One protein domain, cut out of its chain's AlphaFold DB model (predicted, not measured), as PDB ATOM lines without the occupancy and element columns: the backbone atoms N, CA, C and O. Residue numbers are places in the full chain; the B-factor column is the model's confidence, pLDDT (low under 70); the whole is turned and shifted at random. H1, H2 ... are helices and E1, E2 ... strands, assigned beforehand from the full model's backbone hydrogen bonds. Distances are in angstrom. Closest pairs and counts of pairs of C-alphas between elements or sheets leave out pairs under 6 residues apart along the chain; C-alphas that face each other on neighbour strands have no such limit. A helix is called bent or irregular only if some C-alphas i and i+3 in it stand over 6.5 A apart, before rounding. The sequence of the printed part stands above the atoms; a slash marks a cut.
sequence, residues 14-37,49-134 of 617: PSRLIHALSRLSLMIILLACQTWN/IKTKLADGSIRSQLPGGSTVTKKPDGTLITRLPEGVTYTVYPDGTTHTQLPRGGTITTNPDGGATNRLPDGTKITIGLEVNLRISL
ATOM      1  N   PRO A  14      64.205 -11.734 -25.455       43.66
ATOM      2  CA  PRO A  14      63.236 -12.049 -24.400       43.66
ATOM      3  C   PRO A  14      63.680 -11.583 -23.005       43.66
ATOM      4  O   PRO A  14      62.851 -11.136 -22.211       43.66
ATOM      5  N   SER A  15      64.990 -11.570 -22.738       38.59
ATOM      6  CA  SER A  15      65.587 -11.050 -21.501       38.59
ATOM      7  C   SER A  15      65.166  -9.611 -21.170       38.59
ATOM      8  O   SER A  15      64.873  -9.307 -20.013       38.59
ATOM      9  N   ARG A  16      65.062  -8.719 -22.167       38.00
ATOM     10  CA  ARG A  16      64.729  -7.299 -21.944       38.00
ATOM     11  C   ARG A  16      63.255  -7.079 -21.612       38.00
ATOM     12  O   ARG A  16      62.950  -6.259 -20.747       38.00
ATOM     13  N   LEU A  17      62.349  -7.832 -22.241       41.72
ATOM     14  CA  LEU A  17      60.919  -7.774 -21.923       41.72
ATOM     15  C   LEU A  17      60.642  -8.355 -20.527       41.72
ATOM     16  O   LEU A  17      59.905  -7.760 -19.741       41.72
ATOM     17  N   ILE A  18      61.289  -9.475 -20.186       47.00
ATOM     18  CA  ILE A  18      61.127 -10.147 -18.889       47.00
ATOM     19  C   ILE A  18      61.697  -9.292 -17.747       47.00
ATOM     20  O   ILE A  18      61.031  -9.124 -16.726       47.00
ATOM     21  N   HIS A  19      62.870  -8.668 -17.915       41.97
ATOM     22  CA  HIS A  19      63.406  -7.736 -16.914       41.97
ATOM     23  C   HIS A  19      62.536  -6.483 -16.731       41.97
ATOM     24  O   HIS A  19      62.368  -6.030 -15.598       41.97
ATOM     25  N   ALA A  20      61.933  -5.945 -17.798       37.56
ATOM     26  CA  ALA A  20      60.994  -4.828 -17.683       37.56
ATOM     27  C   ALA A  20      59.731  -5.217 -16.890       37.56
ATOM     28  O   ALA A  20      59.330  -4.490 -15.980       37.56
ATOM     29  N   LEU A  21      59.141  -6.384 -17.176       45.38
ATOM     30  CA  LEU A  21      57.957  -6.888 -16.469       45.38
ATOM     31  C   LEU A  21      58.256  -7.273 -15.010       45.38
ATOM     32  O   LEU A  21      57.446  -6.987 -14.128       45.38
ATOM     33  N   SER A  22      59.428  -7.853 -14.735       43.12
ATOM     34  CA  SER A  22      59.879  -8.177 -13.375       43.12
ATOM     35  C   SER A  22      60.109  -6.909 -12.538       43.12
ATOM     36  O   SER A  22      59.523  -6.774 -11.459       43.12
ATOM     37  N   ARG A  23      60.840  -5.911 -13.070       44.88
ATOM     38  CA  ARG A  23      61.031  -4.600 -12.412       44.88
ATOM     39  C   ARG A  23      59.689  -3.879 -12.178       44.88
ATOM     40  O   ARG A  23      59.490  -3.314 -11.103       44.88
ATOM     41  N   LEU A  24      58.746  -3.948 -13.125       42.91
ATOM     42  CA  LEU A  24      57.403  -3.365 -12.976       42.91
ATOM     43  C   LEU A  24      56.571  -4.081 -11.896       42.91
ATOM     44  O   LEU A  24      55.952  -3.420 -11.064       42.91
ATOM     45  N   SER A  25      56.579  -5.418 -11.865       47.34
ATOM     46  CA  SER A  25      55.864  -6.190 -10.841       47.34
ATOM     47  C   SER A  25      56.435  -5.945  -9.444       47.34
ATOM     48  O   SER A  25      55.667  -5.777  -8.496       47.34
ATOM     49  N   LEU A  26      57.764  -5.871  -9.313       45.88
ATOM     50  CA  LEU A  26      58.415  -5.560  -8.042       45.88
ATOM     51  C   LEU A  26      58.066  -4.138  -7.576       45.88
ATOM     52  O   LEU A  26      57.732  -3.962  -6.409       45.88
ATOM     53  N   MET A  27      58.039  -3.141  -8.473       45.91
ATOM     54  CA  MET A  27      57.561  -1.794  -8.124       45.91
ATOM     55  C   MET A  27      56.094  -1.773  -7.686       45.91
ATOM     56  O   MET A  27      55.782  -1.089  -6.719       45.91
ATOM     57  N   ILE A  28      55.194  -2.514  -8.344       52.47
ATOM     58  CA  ILE A  28      53.772  -2.571  -7.952       52.47
ATOM     59  C   ILE A  28      53.609  -3.190  -6.555       52.47
ATOM     60  O   ILE A  28      52.814  -2.699  -5.753       52.47
ATOM     61  N   ILE A  29      54.381  -4.233  -6.239       52.75
ATOM     62  CA  ILE A  29      54.358  -4.891  -4.924       52.75
ATOM     63  C   ILE A  29      54.987  -3.997  -3.850       52.75
ATOM     64  O   ILE A  29      54.431  -3.872  -2.761       52.75
ATOM     65  N   LEU A  30      56.095  -3.318  -4.156       47.06
ATOM     66  CA  LEU A  30      56.714  -2.353  -3.246       47.06
ATOM     67  C   LEU A  30      55.810  -1.137  -3.000       47.06
ATOM     68  O   LEU A  30      55.724  -0.699  -1.858       47.06
ATOM     69  N   LEU A  31      55.069  -0.648  -4.003       44.53
ATOM     70  CA  LEU A  31      54.032   0.375  -3.805       44.53
ATOM     71  C   LEU A  31      52.924  -0.127  -2.870       44.53
ATOM     72  O   LEU A  31      52.571   0.573  -1.925       44.53
ATOM     73  N   ALA A  32      52.412  -1.343  -3.088       47.72
ATOM     74  CA  ALA A  32      51.392  -1.942  -2.222       47.72
ATOM     75  C   ALA A  32      51.892  -2.187  -0.782       47.72
ATOM     76  O   ALA A  32      51.111  -2.130   0.163       47.72
ATOM     77  N   CYS A  33      53.192  -2.432  -0.601       39.34
ATOM     78  CA  CYS A  33      53.808  -2.559   0.717       39.34
ATOM     79  C   CYS A  33      54.051  -1.188   1.379       39.34
ATOM     80  O   CYS A  33      53.870  -1.043   2.587       39.34
ATOM     81  N   GLN A  34      54.421  -0.163   0.602       37.38
ATOM     82  CA  GLN A  34      54.616   1.206   1.092       37.38
ATOM     83  C   GLN A  34      53.301   1.867   1.521       37.38
ATOM     84  O   GLN A  34      53.292   2.585   2.521       37.38
ATOM     85  N   THR A  35      52.178   1.587   0.846       39.66
ATOM     86  CA  THR A  35      50.867   2.106   1.275       39.66
ATOM     87  C   THR A  35      50.439   1.575   2.645       39.66
ATOM     88  O   THR A  35      49.694   2.260   3.343       39.66
ATOM     89  N   TRP A  36      50.944   0.420   3.093       44.94
ATOM     90  CA  TRP A  36      50.609  -0.138   4.410       44.94
ATOM     91  C   TRP A  36      51.194   0.667   5.583       44.94
ATOM     92  O   TRP A  36      50.534   0.818   6.607       44.94
ATOM     93  N   ASN A  37      52.378   1.266   5.411       38.78
ATOM     94  CA  ASN A  37      53.035   2.075   6.448       38.78
ATOM     95  C   ASN A  37      52.590   3.553   6.471       38.78
ATOM     96  O   ASN A  37      53.033   4.296   7.343       38.78
ATOM     97  N   ILE A  49      31.705   8.729  11.115       86.81
ATOM     98  CA  ILE A  49      30.315   8.252  11.168       86.81
ATOM     99  C   ILE A  49      30.325   6.723  11.222       86.81
ATOM    100  O   ILE A  49      30.707   6.070  10.251       86.81
ATOM    101  N   LYS A  50      29.886   6.144  12.345       89.00
ATOM    102  CA  LYS A  50      29.727   4.692  12.512       89.00
ATOM    103  C   LYS A  50      28.259   4.291  12.369       89.00
ATOM    104  O   LYS A  50      27.394   4.826  13.053       89.00
ATOM    105  N   THR A  51      27.990   3.314  11.513       93.75
ATOM    106  CA  THR A  51      26.661   2.761  11.241       93.75
ATOM    107  C   THR A  51      26.707   1.249  11.423       93.75
ATOM    108  O   THR A  51      27.494   0.567  10.765       93.75
ATOM    109  N   LYS A  52      25.858   0.711  12.302       92.88
ATOM    110  CA  LYS A  52      25.622  -0.735  12.392       92.88
ATOM    111  C   LYS A  52      24.613  -1.131  11.313       92.88
ATOM    112  O   LYS A  52      23.563  -0.503  11.200       92.88
ATOM    113  N   LEU A  53      24.949  -2.135  10.516       92.81
ATOM    114  CA  LEU A  53      24.118  -2.654   9.435       92.81
ATOM    115  C   LEU A  53      23.285  -3.853   9.921       92.81
ATOM    116  O   LEU A  53      23.576  -4.458  10.955       92.81
ATOM    117  N   ALA A  54      22.218  -4.177   9.185       89.31
ATOM    118  CA  ALA A  54      21.265  -5.228   9.562       89.31
ATOM    119  C   ALA A  54      21.881  -6.641   9.565       89.31
ATOM    120  O   ALA A  54      21.427  -7.507  10.304       89.31
ATOM    121  N   ASP A  55      22.951  -6.852   8.794       89.75
ATOM    122  CA  ASP A  55      23.768  -8.072   8.774       89.75
ATOM    123  C   ASP A  55      24.741  -8.181   9.971       89.75
ATOM    124  O   ASP A  55      25.567  -9.088  10.029       89.75
ATOM    125  N   GLY A  56      24.677  -7.240  10.920       89.38
ATOM    126  CA  GLY A  56      25.558  -7.168  12.082       89.38
ATOM    127  C   GLY A  56      26.918  -6.517  11.813       89.38
ATOM    128  O   GLY A  56      27.671  -6.311  12.768       89.38
ATOM    129  N   SER A  57      27.238  -6.158  10.566       93.25
ATOM    130  CA  SER A  57      28.491  -5.474  10.239       93.25
ATOM    131  C   SER A  57      28.502  -4.016  10.722       93.25
ATOM    132  O   SER A  57      27.464  -3.387  10.945       93.25
ATOM    133  N   ILE A  58      29.700  -3.464  10.917       93.62
ATOM    134  CA  ILE A  58      29.914  -2.077  11.347       93.62
ATOM    135  C   ILE A  58      30.628  -1.333  10.224       93.62
ATOM    136  O   ILE A  58      31.797  -1.604   9.939       93.62
ATOM    137  N   ARG A  59      29.945  -0.364   9.615       94.06
ATOM    138  CA  ARG A  59      30.512   0.540   8.613       94.06
ATOM    139  C   ARG A  59      30.934   1.850   9.272       94.06
ATOM    140  O   ARG A  59      30.130   2.496   9.931       94.06
ATOM    141  N   SER A  60      32.181   2.248   9.074       93.06
ATOM    142  CA  SER A  60      32.743   3.538   9.477       93.06
ATOM    143  C   SER A  60      33.031   4.357   8.221       93.06
ATOM    144  O   SER A  60      33.741   3.880   7.336       93.06
ATOM    145  N   GLN A  61      32.484   5.566   8.119       91.50
ATOM    146  CA  GLN A  61      32.860   6.534   7.086       91.50
ATOM    147  C   GLN A  61      33.936   7.453   7.659       91.50
ATOM    148  O   GLN A  61      33.752   8.020   8.740       91.50
ATOM    149  N   LEU A  62      35.066   7.544   6.964       87.94
ATOM    150  CA  LEU A  62      36.209   8.342   7.371       87.94
ATOM    151  C   LEU A  62      36.172   9.731   6.711       87.94
ATOM    152  O   LEU A  62      35.620   9.890   5.616       87.94
ATOM    153  N   PRO A  63      36.832  10.719   7.338       75.81
ATOM    154  CA  PRO A  63      37.208  11.970   6.688       75.81
ATOM    155  C   PRO A  63      37.879  11.698   5.334       75.81
ATOM    156  O   PRO A  63      38.686  10.778   5.210       75.81
ATOM    157  N   GLY A  64      37.511  12.463   4.306       77.56
ATOM    158  CA  GLY A  64      37.978  12.240   2.932       77.56
ATOM    159  C   GLY A  64      37.159  11.232   2.112       77.56
ATOM    160  O   GLY A  64      37.426  11.083   0.928       77.56
ATOM    161  N   GLY A  65      36.139  10.575   2.681       84.38
ATOM    162  CA  GLY A  65      35.176   9.748   1.930       84.38
ATOM    163  C   GLY A  65      35.512   8.254   1.837       84.38
ATOM    164  O   GLY A  65      34.713   7.480   1.307       84.38
ATOM    165  N   SER A  66      36.651   7.821   2.386       89.12
ATOM    166  CA  SER A  66      36.958   6.398   2.573       89.12
ATOM    167  C   SER A  66      35.920   5.731   3.482       89.12
ATOM    168  O   SER A  66      35.424   6.341   4.431       89.12
ATOM    169  N   THR A  67      35.605   4.454   3.254       92.38
ATOM    170  CA  THR A  67      34.708   3.694   4.142       92.38
ATOM    171  C   THR A  67      35.298   2.343   4.521       92.38
ATOM    172  O   THR A  67      35.741   1.592   3.657       92.38
ATOM    173  N   VAL A  68      35.284   2.027   5.816       93.06
ATOM    174  CA  VAL A  68      35.771   0.765   6.394       93.06
ATOM    175  C   VAL A  68      34.578  -0.017   6.924       93.06
ATOM    176  O   VAL A  68      33.815   0.501   7.734       93.06
ATOM    177  N   THR A  69      34.401  -1.260   6.493       95.25
ATOM    178  CA  THR A  69      33.318  -2.145   6.941       95.25
ATOM    179  C   THR A  69      33.913  -3.364   7.627       95.25
ATOM    180  O   THR A  69      34.612  -4.141   6.981       95.25
ATOM    181  N   LYS A  70      33.636  -3.540   8.922       93.94
ATOM    182  CA  LYS A  70      33.985  -4.748   9.677       93.94
ATOM    183  C   LYS A  70      32.787  -5.691   9.703       93.94
ATOM    184  O   LYS A  70      31.743  -5.331  10.245       93.94
ATOM    185  N   LYS A  71      32.933  -6.880   9.125       94.12
ATOM    186  CA  LYS A  71      31.916  -7.939   9.153       94.12
ATOM    187  C   LYS A  71      31.933  -8.718  10.480       94.12
ATOM    188  O   LYS A  71      32.957  -8.707  11.166       94.12
ATOM    189  N   PRO A  72      30.838  -9.426  10.833       92.25
ATOM    190  CA  PRO A  72      30.799 -10.299  12.012       92.25
ATOM    191  C   PRO A  72      31.822 -11.441  11.970       92.25
ATOM    192  O   PRO A  72      32.329 -11.833  13.012       92.25
ATOM    193  N   ASP A  73      32.150 -11.934  10.771       92.31
ATOM    194  CA  ASP A  73      33.156 -12.981  10.541       92.31
ATOM    195  C   ASP A  73      34.606 -12.528  10.829       92.31
ATOM    196  O   ASP A  73      35.507 -13.357  10.864       92.31
ATOM    197  N   GLY A  74      34.835 -11.229  11.064       89.12
ATOM    198  CA  GLY A  74      36.153 -10.634  11.293       89.12
ATOM    199  C   GLY A  74      36.753  -9.931  10.073       89.12
ATOM    200  O   GLY A  74      37.676  -9.135  10.245       89.12
ATOM    201  N   THR A  75      36.203 -10.139   8.871       94.31
ATOM    202  CA  THR A  75      36.682  -9.524   7.623       94.31
ATOM    203  C   THR A  75      36.588  -7.999   7.687       94.31
ATOM    204  O   THR A  75      35.549  -7.437   8.057       94.31
ATOM    205  N   LEU A  76      37.647  -7.315   7.257       93.88
ATOM    206  CA  LEU A  76      37.706  -5.861   7.110       93.88
ATOM    207  C   LEU A  76      37.700  -5.492   5.625       93.88
ATOM    208  O   LEU A  76      38.533  -5.977   4.869       93.88
ATOM    209  N   ILE A  77      36.782  -4.624   5.202       94.38
ATOM    210  CA  ILE A  77      36.698  -4.115   3.824       94.38
ATOM    211  C   ILE A  77      36.865  -2.596   3.844       94.38
ATOM    212  O   ILE A  77      35.969  -1.887   4.301       94.38
ATOM    213  N   THR A  78      37.970  -2.094   3.305       93.56
ATOM    214  CA  THR A  78      38.263  -0.663   3.161       93.56
ATOM    215  C   THR A  78      38.099  -0.251   1.704       93.56
ATOM    216  O   THR A  78      38.793  -0.764   0.833       93.56
ATOM    217  N   ARG A  79      37.200   0.693   1.423       92.75
ATOM    218  CA  ARG A  79      37.014   1.309   0.100       92.75
ATOM    219  C   ARG A  79      37.493   2.751   0.143       92.75
ATOM    220  O   ARG A  79      37.023   3.498   1.002       92.75
ATOM    221  N   LEU A  80      38.382   3.134  -0.764       90.31
ATOM    222  CA  LEU A  80      38.886   4.504  -0.889       90.31
ATOM    223  C   LEU A  80      38.099   5.273  -1.971       90.31
ATOM    224  O   LEU A  80      37.530   4.641  -2.866       90.31
ATOM    225  N   PRO A  81      38.061   6.622  -1.927       82.19
ATOM    226  CA  PRO A  81      37.312   7.452  -2.883       82.19
ATOM    227  C   PRO A  81      37.743   7.242  -4.338       82.19
ATOM    228  O   PRO A  81      36.930   7.286  -5.252       82.19
ATOM    229  N   GLU A  82      39.029   6.960  -4.532       81.88
ATOM    230  CA  GLU A  82      39.684   6.642  -5.805       81.88
ATOM    231  C   GLU A  82      39.271   5.288  -6.419       81.88
ATOM    232  O   GLU A  82      39.730   4.938  -7.504       81.88
ATOM    233  N   GLY A  83      38.412   4.514  -5.745       82.69
ATOM    234  CA  GLY A  83      37.871   3.241  -6.234       82.69
ATOM    235  C   GLY A  83      38.686   2.001  -5.856       82.69
ATOM    236  O   GLY A  83      38.262   0.886  -6.160       82.69
ATOM    237  N   VAL A  84      39.824   2.156  -5.169       88.50
ATOM    238  CA  VAL A  84      40.580   1.023  -4.611       88.50
ATOM    239  C   VAL A  84      39.770   0.377  -3.484       88.50
ATOM    240  O   VAL A  84      39.249   1.067  -2.603       88.50
ATOM    241  N   THR A  85      39.681  -0.953  -3.486       91.94
ATOM    242  CA  THR A  85      39.083  -1.728  -2.389       91.94
ATOM    243  C   THR A  85      40.096  -2.712  -1.821       91.94
ATOM    244  O   THR A  85      40.527  -3.620  -2.521       91.94
ATOM    245  N   TYR A  86      40.429  -2.573  -0.541       91.94
ATOM    246  CA  TYR A  86      41.193  -3.550   0.231       91.94
ATOM    247  C   TYR A  86      40.234  -4.429   1.037       91.94
ATOM    248  O   TYR A  86      39.310  -3.925   1.673       91.94
ATOM    249  N   THR A  87      40.465  -5.735   1.043       94.19
ATOM    250  CA  THR A  87      39.785  -6.706   1.904       94.19
ATOM    251  C   THR A  87      40.839  -7.475   2.687       94.19
ATOM    252  O   THR A  87      41.770  -7.996   2.086       94.19
ATOM    253  N   VAL A  88      40.702  -7.546   4.008       93.12
ATOM    254  CA  VAL A  88      41.531  -8.376   4.892       93.12
ATOM    255  C   VAL A  88      40.620  -9.424   5.508       93.12
ATOM    256  O   VAL A  88      39.634  -9.077   6.164       93.12
ATOM    257  N   TYR A  89      40.923 -10.690   5.259       93.56
ATOM    258  CA  TYR A  89      40.177 -11.836   5.757       93.56
ATOM    259  C   TYR A  89      40.707 -12.290   7.133       93.56
ATOM    260  O   TYR A  89      41.838 -11.958   7.497       93.56
ATOM    261  N   PRO A  90      39.910 -13.032   7.928       91.12
ATOM    262  CA  PRO A  90      40.285 -13.436   9.290       91.12
ATOM    263  C   PRO A  90      41.491 -14.383   9.370       91.12
ATOM    264  O   PRO A  90      42.129 -14.471  10.413       91.12
ATOM    265  N   ASP A  91      41.794 -15.088   8.280       91.00
ATOM    266  CA  ASP A  91      42.960 -15.964   8.123       91.00
ATOM    267  C   ASP A  91      44.274 -15.190   7.895       91.00
ATOM    268  O   ASP A  91      45.344 -15.791   7.916       91.00
ATOM    269  N   GLY A  92      44.204 -13.870   7.683       86.06
ATOM    270  CA  GLY A  92      45.332 -13.014   7.311       86.06
ATOM    271  C   GLY A  92      45.477 -12.791   5.801       86.06
ATOM    272  O   GLY A  92      46.329 -12.002   5.391       86.06
ATOM    273  N   THR A  93      44.647 -13.426   4.965       90.62
ATOM    274  CA  THR A  93      44.672 -13.216   3.514       90.62
ATOM    275  C   THR A  93      44.220 -11.791   3.202       90.62
ATOM    276  O   THR A  93      43.224 -11.300   3.738       90.62
ATOM    277  N   THR A  94      44.914 -11.115   2.293       91.38
ATOM    278  CA  THR A  94      44.536  -9.783   1.809       91.38
ATOM    279  C   THR A  94      44.188  -9.826   0.328       91.38
ATOM    280  O   THR A  94      44.808 -10.547  -0.451       91.38
ATOM    281  N   HIS A  95      43.181  -9.055  -0.074       92.06
ATOM    282  CA  HIS A  95      42.751  -8.906  -1.457       92.06
ATOM    283  C   HIS A  95      42.510  -7.430  -1.778       92.06
ATOM    284  O   HIS A  95      41.592  -6.802  -1.248       92.06
ATOM    285  N   THR A  96      43.326  -6.884  -2.668       92.38
ATOM    286  CA  THR A  96      43.261  -5.511  -3.166       92.38
ATOM    287  C   THR A  96      42.696  -5.518  -4.576       92.38
ATOM    288  O   THR A  96      43.258  -6.147  -5.469       92.38
ATOM    289  N   GLN A  97      41.620  -4.777  -4.804       91.38
ATOM    290  CA  GLN A  97      41.042  -4.537  -6.119       91.38
ATOM    291  C   GLN A  97      41.336  -3.096  -6.545       91.38
ATOM    292  O   GLN A  97      40.995  -2.144  -5.843       91.38
ATOM    293  N   LEU A  98      42.010  -2.953  -7.684       88.75
ATOM    294  CA  LEU A  98      42.429  -1.680  -8.264       88.75
ATOM    295  C   LEU A  98      41.299  -1.089  -9.131       88.75
ATOM    296  O   LEU A  98      40.559  -1.854  -9.755       88.75
ATOM    297  N   PRO A  99      41.206   0.248  -9.293       80.62
ATOM    298  CA  PRO A  99      40.089   0.898  -9.995       80.62
ATOM    299  C   PRO A  99      39.952   0.491 -11.469       80.62
ATOM    300  O   PRO A  99      38.881   0.601 -12.055       80.62
ATOM    301  N   ARG A 100      41.045   0.013 -12.081       80.69
ATOM    302  CA  ARG A 100      41.097  -0.462 -13.475       80.69
ATOM    303  C   ARG A 100      40.893  -1.980 -13.615       80.69
ATOM    304  O   ARG A 100      41.239  -2.539 -14.648       80.69
ATOM    305  N   GLY A 101      40.377  -2.657 -12.586       78.56
ATOM    306  CA  GLY A 101      40.017  -4.083 -12.623       78.56
ATOM    307  C   GLY A 101      41.149  -5.075 -12.326       78.56
ATOM    308  O   GLY A 101      40.896  -6.276 -12.267       78.56
ATOM    309  N   GLY A 102      42.378  -4.600 -12.101       84.69
ATOM    310  CA  GLY A 102      43.468  -5.448 -11.610       84.69
ATOM    311  C   GLY A 102      43.241  -5.872 -10.153       84.69
ATOM    312  O   GLY A 102      42.621  -5.133  -9.386       84.69
ATOM    313  N   THR A 103      43.742  -7.039  -9.754       90.50
ATOM    314  CA  THR A 103      43.623  -7.539  -8.376       90.50
ATOM    315  C   THR A 103      44.941  -8.084  -7.841       90.50
ATOM    316  O   THR A 103      45.632  -8.832  -8.520       90.50
ATOM    317  N   ILE A 104      45.280  -7.755  -6.598       88.94
ATOM    318  CA  ILE A 104      46.431  -8.305  -5.874       88.94
ATOM    319  C   ILE A 104      45.878  -9.113  -4.705       88.94
ATOM    320  O   ILE A 104      45.053  -8.612  -3.953       88.94
ATOM    321  N   THR A 105      46.297 -10.364  -4.559       92.38
ATOM    322  CA  THR A 105      45.966 -11.216  -3.411       92.38
ATOM    323  C   THR A 105      47.260 -11.630  -2.733       92.38
ATOM    324  O   THR A 105      48.123 -12.187  -3.410       92.38
ATOM    325  N   THR A 106      47.398 -11.371  -1.438       89.75
ATOM    326  CA  THR A 106      48.551 -11.813  -0.643       89.75
ATOM    327  C   THR A 106      48.055 -12.754   0.440       89.75
ATOM    328  O   THR A 106      47.183 -12.391   1.227       89.75
ATOM    329  N   ASN A 107      48.589 -13.966   0.448       88.75
ATOM    330  CA  ASN A 107      48.263 -15.018   1.397       88.75
ATOM    331  C   ASN A 107      48.954 -14.765   2.757       88.75
ATOM    332  O   ASN A 107      49.950 -14.037   2.807       88.75
ATOM    333  N   PRO A 108      48.500 -15.408   3.852       86.06
ATOM    334  CA  PRO A 108      49.074 -15.224   5.190       86.06
ATOM    335  C   PRO A 108      50.516 -15.737   5.301       86.06
ATOM    336  O   PRO A 108      51.266 -15.315   6.175       86.06
ATOM    337  N   ASP A 109      50.900 -16.654   4.412       82.69
ATOM    338  CA  ASP A 109      52.244 -17.221   4.318       82.69
ATOM    339  C   ASP A 109      53.270 -16.258   3.681       82.69
ATOM    340  O   ASP A 109      54.472 -16.489   3.789       82.69
ATOM    341  N   GLY A 110      52.813 -15.166   3.052       79.00
ATOM    342  CA  GLY A 110      53.631 -14.200   2.310       79.00
ATOM    343  C   GLY A 110      53.634 -14.402   0.789       79.00
ATOM    344  O   GLY A 110      54.200 -13.582   0.063       79.00
ATOM    345  N   GLY A 111      52.990 -15.454   0.275       84.44
ATOM    346  CA  GLY A 111      52.820 -15.679  -1.159       84.44
ATOM    347  C   GLY A 111      51.870 -14.653  -1.777       84.44
ATOM    348  O   GLY A 111      50.844 -14.310  -1.193       84.44
ATOM    349  N   ALA A 112      52.174 -14.169  -2.982       86.75
ATOM    350  CA  ALA A 112      51.395 -13.119  -3.639       86.75
ATOM    351  C   ALA A 112      50.932 -13.527  -5.042       86.75
ATOM    352  O   ALA A 112      51.605 -14.264  -5.761       86.75
ATOM    353  N   THR A 113      49.773 -13.030  -5.463       87.94
ATOM    354  CA  THR A 113      49.239 -13.175  -6.820       87.94
ATOM    355  C   THR A 113      48.646 -11.854  -7.292       87.94
ATOM    356  O   THR A 113      47.623 -11.410  -6.779       87.94
ATOM    357  N   ASN A 114      49.267 -11.248  -8.298       88.62
ATOM    358  CA  ASN A 114      48.774 -10.074  -9.008       88.62
ATOM    359  C   ASN A 114      48.124 -10.516 -10.330       88.62
ATOM    360  O   ASN A 114      48.712 -11.283 -11.092       88.62
ATOM    361  N   ARG A 115      46.916 -10.043 -10.613       87.19
ATOM    362  CA  ARG A 115      46.208 -10.223 -11.878       87.19
ATOM    363  C   ARG A 115      45.993  -8.851 -12.497       87.19
ATOM    364  O   ARG A 115      45.279  -8.019 -11.941       87.19
ATOM    365  N   LEU A 116      46.607  -8.623 -13.647       84.00
ATOM    366  CA  LEU A 116      46.512  -7.368 -14.377       84.00
ATOM    367  C   LEU A 116      45.191  -7.303 -15.181       84.00
ATOM    368  O   LEU A 116      44.569  -8.342 -15.432       84.00
ATOM    369  N   PRO A 117      44.735  -6.100 -15.591       80.62
ATOM    370  CA  PRO A 117      43.488  -5.925 -16.350       80.62
ATOM    371  C   PRO A 117      43.467  -6.616 -17.722       80.62
ATOM    372  O   PRO A 117      42.395  -6.933 -18.228       80.62
ATOM    373  N   ASP A 118      44.638  -6.860 -18.313       78.62
ATOM    374  CA  ASP A 118      44.824  -7.631 -19.551       78.62
ATOM    375  C   ASP A 118      44.590  -9.145 -19.359       78.62
ATOM    376  O   ASP A 118      44.533  -9.893 -20.331       78.62
ATOM    377  N   GLY A 119      44.442  -9.604 -18.112       78.88
ATOM    378  CA  GLY A 119      44.303 -11.006 -17.734       78.88
ATOM    379  C   GLY A 119      45.612 -11.682 -17.318       78.88
ATOM    380  O   GLY A 119      45.548 -12.802 -16.802       78.88
ATOM    381  N   THR A 120      46.768 -11.026 -17.478       76.56
ATOM    382  CA  THR A 120      48.080 -11.557 -17.080       76.56
ATOM    383  C   THR A 120      48.105 -11.826 -15.577       76.56
ATOM    384  O   THR A 120      47.766 -10.960 -14.769       76.56
ATOM    385  N   LYS A 121      48.513 -13.036 -15.181       82.56
ATOM    386  CA  LYS A 121      48.580 -13.475 -13.782       82.56
ATOM    387  C   LYS A 121      50.030 -13.707 -13.373       82.56
ATOM    388  O   LYS A 121      50.676 -14.624 -13.870       82.56
ATOM    389  N   ILE A 122      50.511 -12.910 -12.429       81.00
ATOM    390  CA  ILE A 122      51.830 -13.020 -11.813       81.00
ATOM    391  C   ILE A 122      51.648 -13.623 -10.421       81.00
ATOM    392  O   ILE A 122      50.959 -13.042  -9.590       81.00
ATOM    393  N   THR A 123      52.263 -14.767 -10.146       84.69
ATOM    394  CA  THR A 123      52.274 -15.411  -8.825       84.69
ATOM    395  C   THR A 123      53.709 -15.521  -8.319       84.69
ATOM    396  O   THR A 123      54.585 -15.985  -9.045       84.69
ATOM    397  N   ILE A 124      53.934 -15.129  -7.069       80.50
ATOM    398  CA  ILE A 124      55.197 -15.248  -6.340       80.50
ATOM    399  C   ILE A 124      54.958 -16.230  -5.196       80.50
ATOM    400  O   ILE A 124      54.139 -15.971  -4.313       80.50
ATOM    401  N   GLY A 125      55.628 -17.379  -5.251       76.81
ATOM    402  CA  GLY A 125      55.599 -18.378  -4.180       76.81
ATOM    403  C   GLY A 125      56.685 -18.145  -3.128       76.81
ATOM    404  O   GLY A 125      57.695 -17.506  -3.414       76.81
ATOM    405  N   LEU A 126      56.498 -18.737  -1.945       66.56
ATOM    406  CA  LEU A 126      57.398 -18.626  -0.783       66.56
ATOM    407  C   LEU A 126      58.847 -19.023  -1.080       66.56
ATOM    408  O   LEU A 126      59.780 -18.429  -0.560       66.56
ATOM    409  N   GLU A 127      59.037 -19.996  -1.969       59.50
ATOM    410  CA  GLU A 127      60.360 -20.445  -2.409       59.50
ATOM    411  C   GLU A 127      60.970 -19.551  -3.505       59.50
ATOM    412  O   GLU A 127      61.794 -20.020  -4.273       59.50
ATOM    413  N   VAL A 128      60.557 -18.283  -3.638       54.88
ATOM    414  CA  VAL A 128      61.076 -17.323  -4.643       54.88
ATOM    415  C   VAL A 128      60.900 -17.813  -6.096       54.88
ATOM    416  O   VAL A 128      61.694 -17.532  -6.989       54.88
ATOM    417  N   ASN A 129      59.816 -18.549  -6.354       67.75
ATOM    418  CA  ASN A 129      59.403 -18.931  -7.704       67.75
ATOM    419  C   ASN A 129      58.458 -17.864  -8.277       67.75
ATOM    420  O   ASN A 129      57.301 -17.777  -7.845       67.75
ATOM    421  N   LEU A 130      58.918 -17.093  -9.268       72.88
ATOM    422  CA  LEU A 130      58.084 -16.152 -10.023       72.88
ATOM    423  C   LEU A 130      57.412 -16.887 -11.192       72.88
ATOM    424  O   LEU A 130      58.067 -17.502 -12.032       72.88
ATOM    425  N   ARG A 131      56.082 -16.832 -11.261       76.56
ATOM    426  CA  ARG A 131      55.264 -17.473 -12.301       76.56
ATOM    427  C   ARG A 131      54.418 -16.421 -13.001       76.56
ATOM    428  O   ARG A 131      53.494 -15.890 -12.395       76.56
ATOM    429  N   ILE A 132      54.696 -16.156 -14.271       78.50
ATOM    430  CA  ILE A 132      53.923 -15.247 -15.121       78.50
ATOM    431  C   ILE A 132      53.110 -16.102 -16.091       78.50
ATOM    432  O   ILE A 132      53.668 -16.816 -16.918       78.50
ATOM    433  N   SER A 133      51.787 -16.056 -15.987       79.31
ATOM    434  CA  SER A 133      50.869 -16.686 -16.942       79.31
ATOM    435  C   SER A 133      50.235 -15.589 -17.787       79.31
ATOM    436  O   SER A 133      49.525 -14.738 -17.246       79.31
ATOM    437  N   LEU A 134      50.506 -15.592 -19.088       76.38
ATOM    438  CA  LEU A 134      49.922 -14.655 -20.041       76.38
ATOM    439  C   LEU A 134      48.683 -15.294 -20.694       76.38
ATOM    440  O   LEU A 134      48.663 -16.513 -20.876       76.38
TER     441      LEU A 134
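Overview. This is residues 14 to 37 and 49 to 134 of the 617 residues of an uncharacterized protein of Nitrospira japonica (UniProt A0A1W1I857). One long, narrow sheet of ten short strands, twisted like a ribbon but hardly curled, has a single long helix, H1, crossing over one face near its E10 end; the rest of that face, towards E1, has no helix over it. The strands follow one another back and forth as a meander, each the antiparallel neighbour of the one before, in the order E1 E2 E3 E4 E5 E6 E7 E8 E9 E10. The printed part has 110 residues with one named helix, which comes first, and ten named strands; the class is mixed, helices and strands. It is only just loose, close to compact, with a radius of gyration of the C-alphas of 16.2 A, and elongated, with spans of 54 by 27 by 26 A.

Arrangement. Start at one edge of the sheet, with E1, residues 49 to 52, and E2, residues 58 to 61: this hairpin is antiparallel at 160 degrees, with N 51 and O 59 within hydrogen-bond range at 2.8 A. Farther along, look at E6, residues 94 to 97, and E7, residues 103 to 106, an antiparallel hairpin at 170 degrees, where N 96 and O 104 are 2.8 A apart. At the other edge, E9, residues 121 to 124, and E10, residues 130 to 134, form a hairpin at 173 degrees, with N 123 and O 131 at 2.8 A. E1 and E10 are apart. From edge to edge the strands' lines turn by 100 degrees. Now find H1, residues 14 to 37, which is on the sheet at a height over the sheet of 10.2 A; helix and sheet make two layers, the helix on one face. H1 is over E8, residues 112 to 115, and only just over E7 and E9, with 3 of its C-alphas falling on each. It runs across the strands, at 68 degrees to E8 on the local plane. The closest C-alphas of H1 and E9 are those of Ser 25 and Ile 122, 8.0 A apart. In H1, 18 of 20 O i to N i+4 pairs are within hydrogen-bond range.

Along the chain. Find C-alpha 49 at (30.315, 8.252, 11.168), where E1 begins. Between E2 and E6 look for E3 at residues 67 to 70, E4 at 76 to 79 and E5 at 85 to 88. E10 is the longest strand, 13.0 A from first to last C-alpha, and ends at C-alpha 134, (49.922, -14.655, -20.041). H1 runs 35.4 A from C-alpha 14 at (63.236, -12.049, -24.400) and is not bent.

Size, cuts and confidence. The two C-alphas farthest apart are those of Ser 15 and Ala 54, 54.4 A. Residues 38 to 48 are not printed, and C-alphas 37 and 49 are 24.0 A apart across this cut. Of the links that are printed whole, each is tight. In this model the mean pLDDT of the printed part is 76.9; look for values under 70 at residues 14 to 37 and 126 to 129.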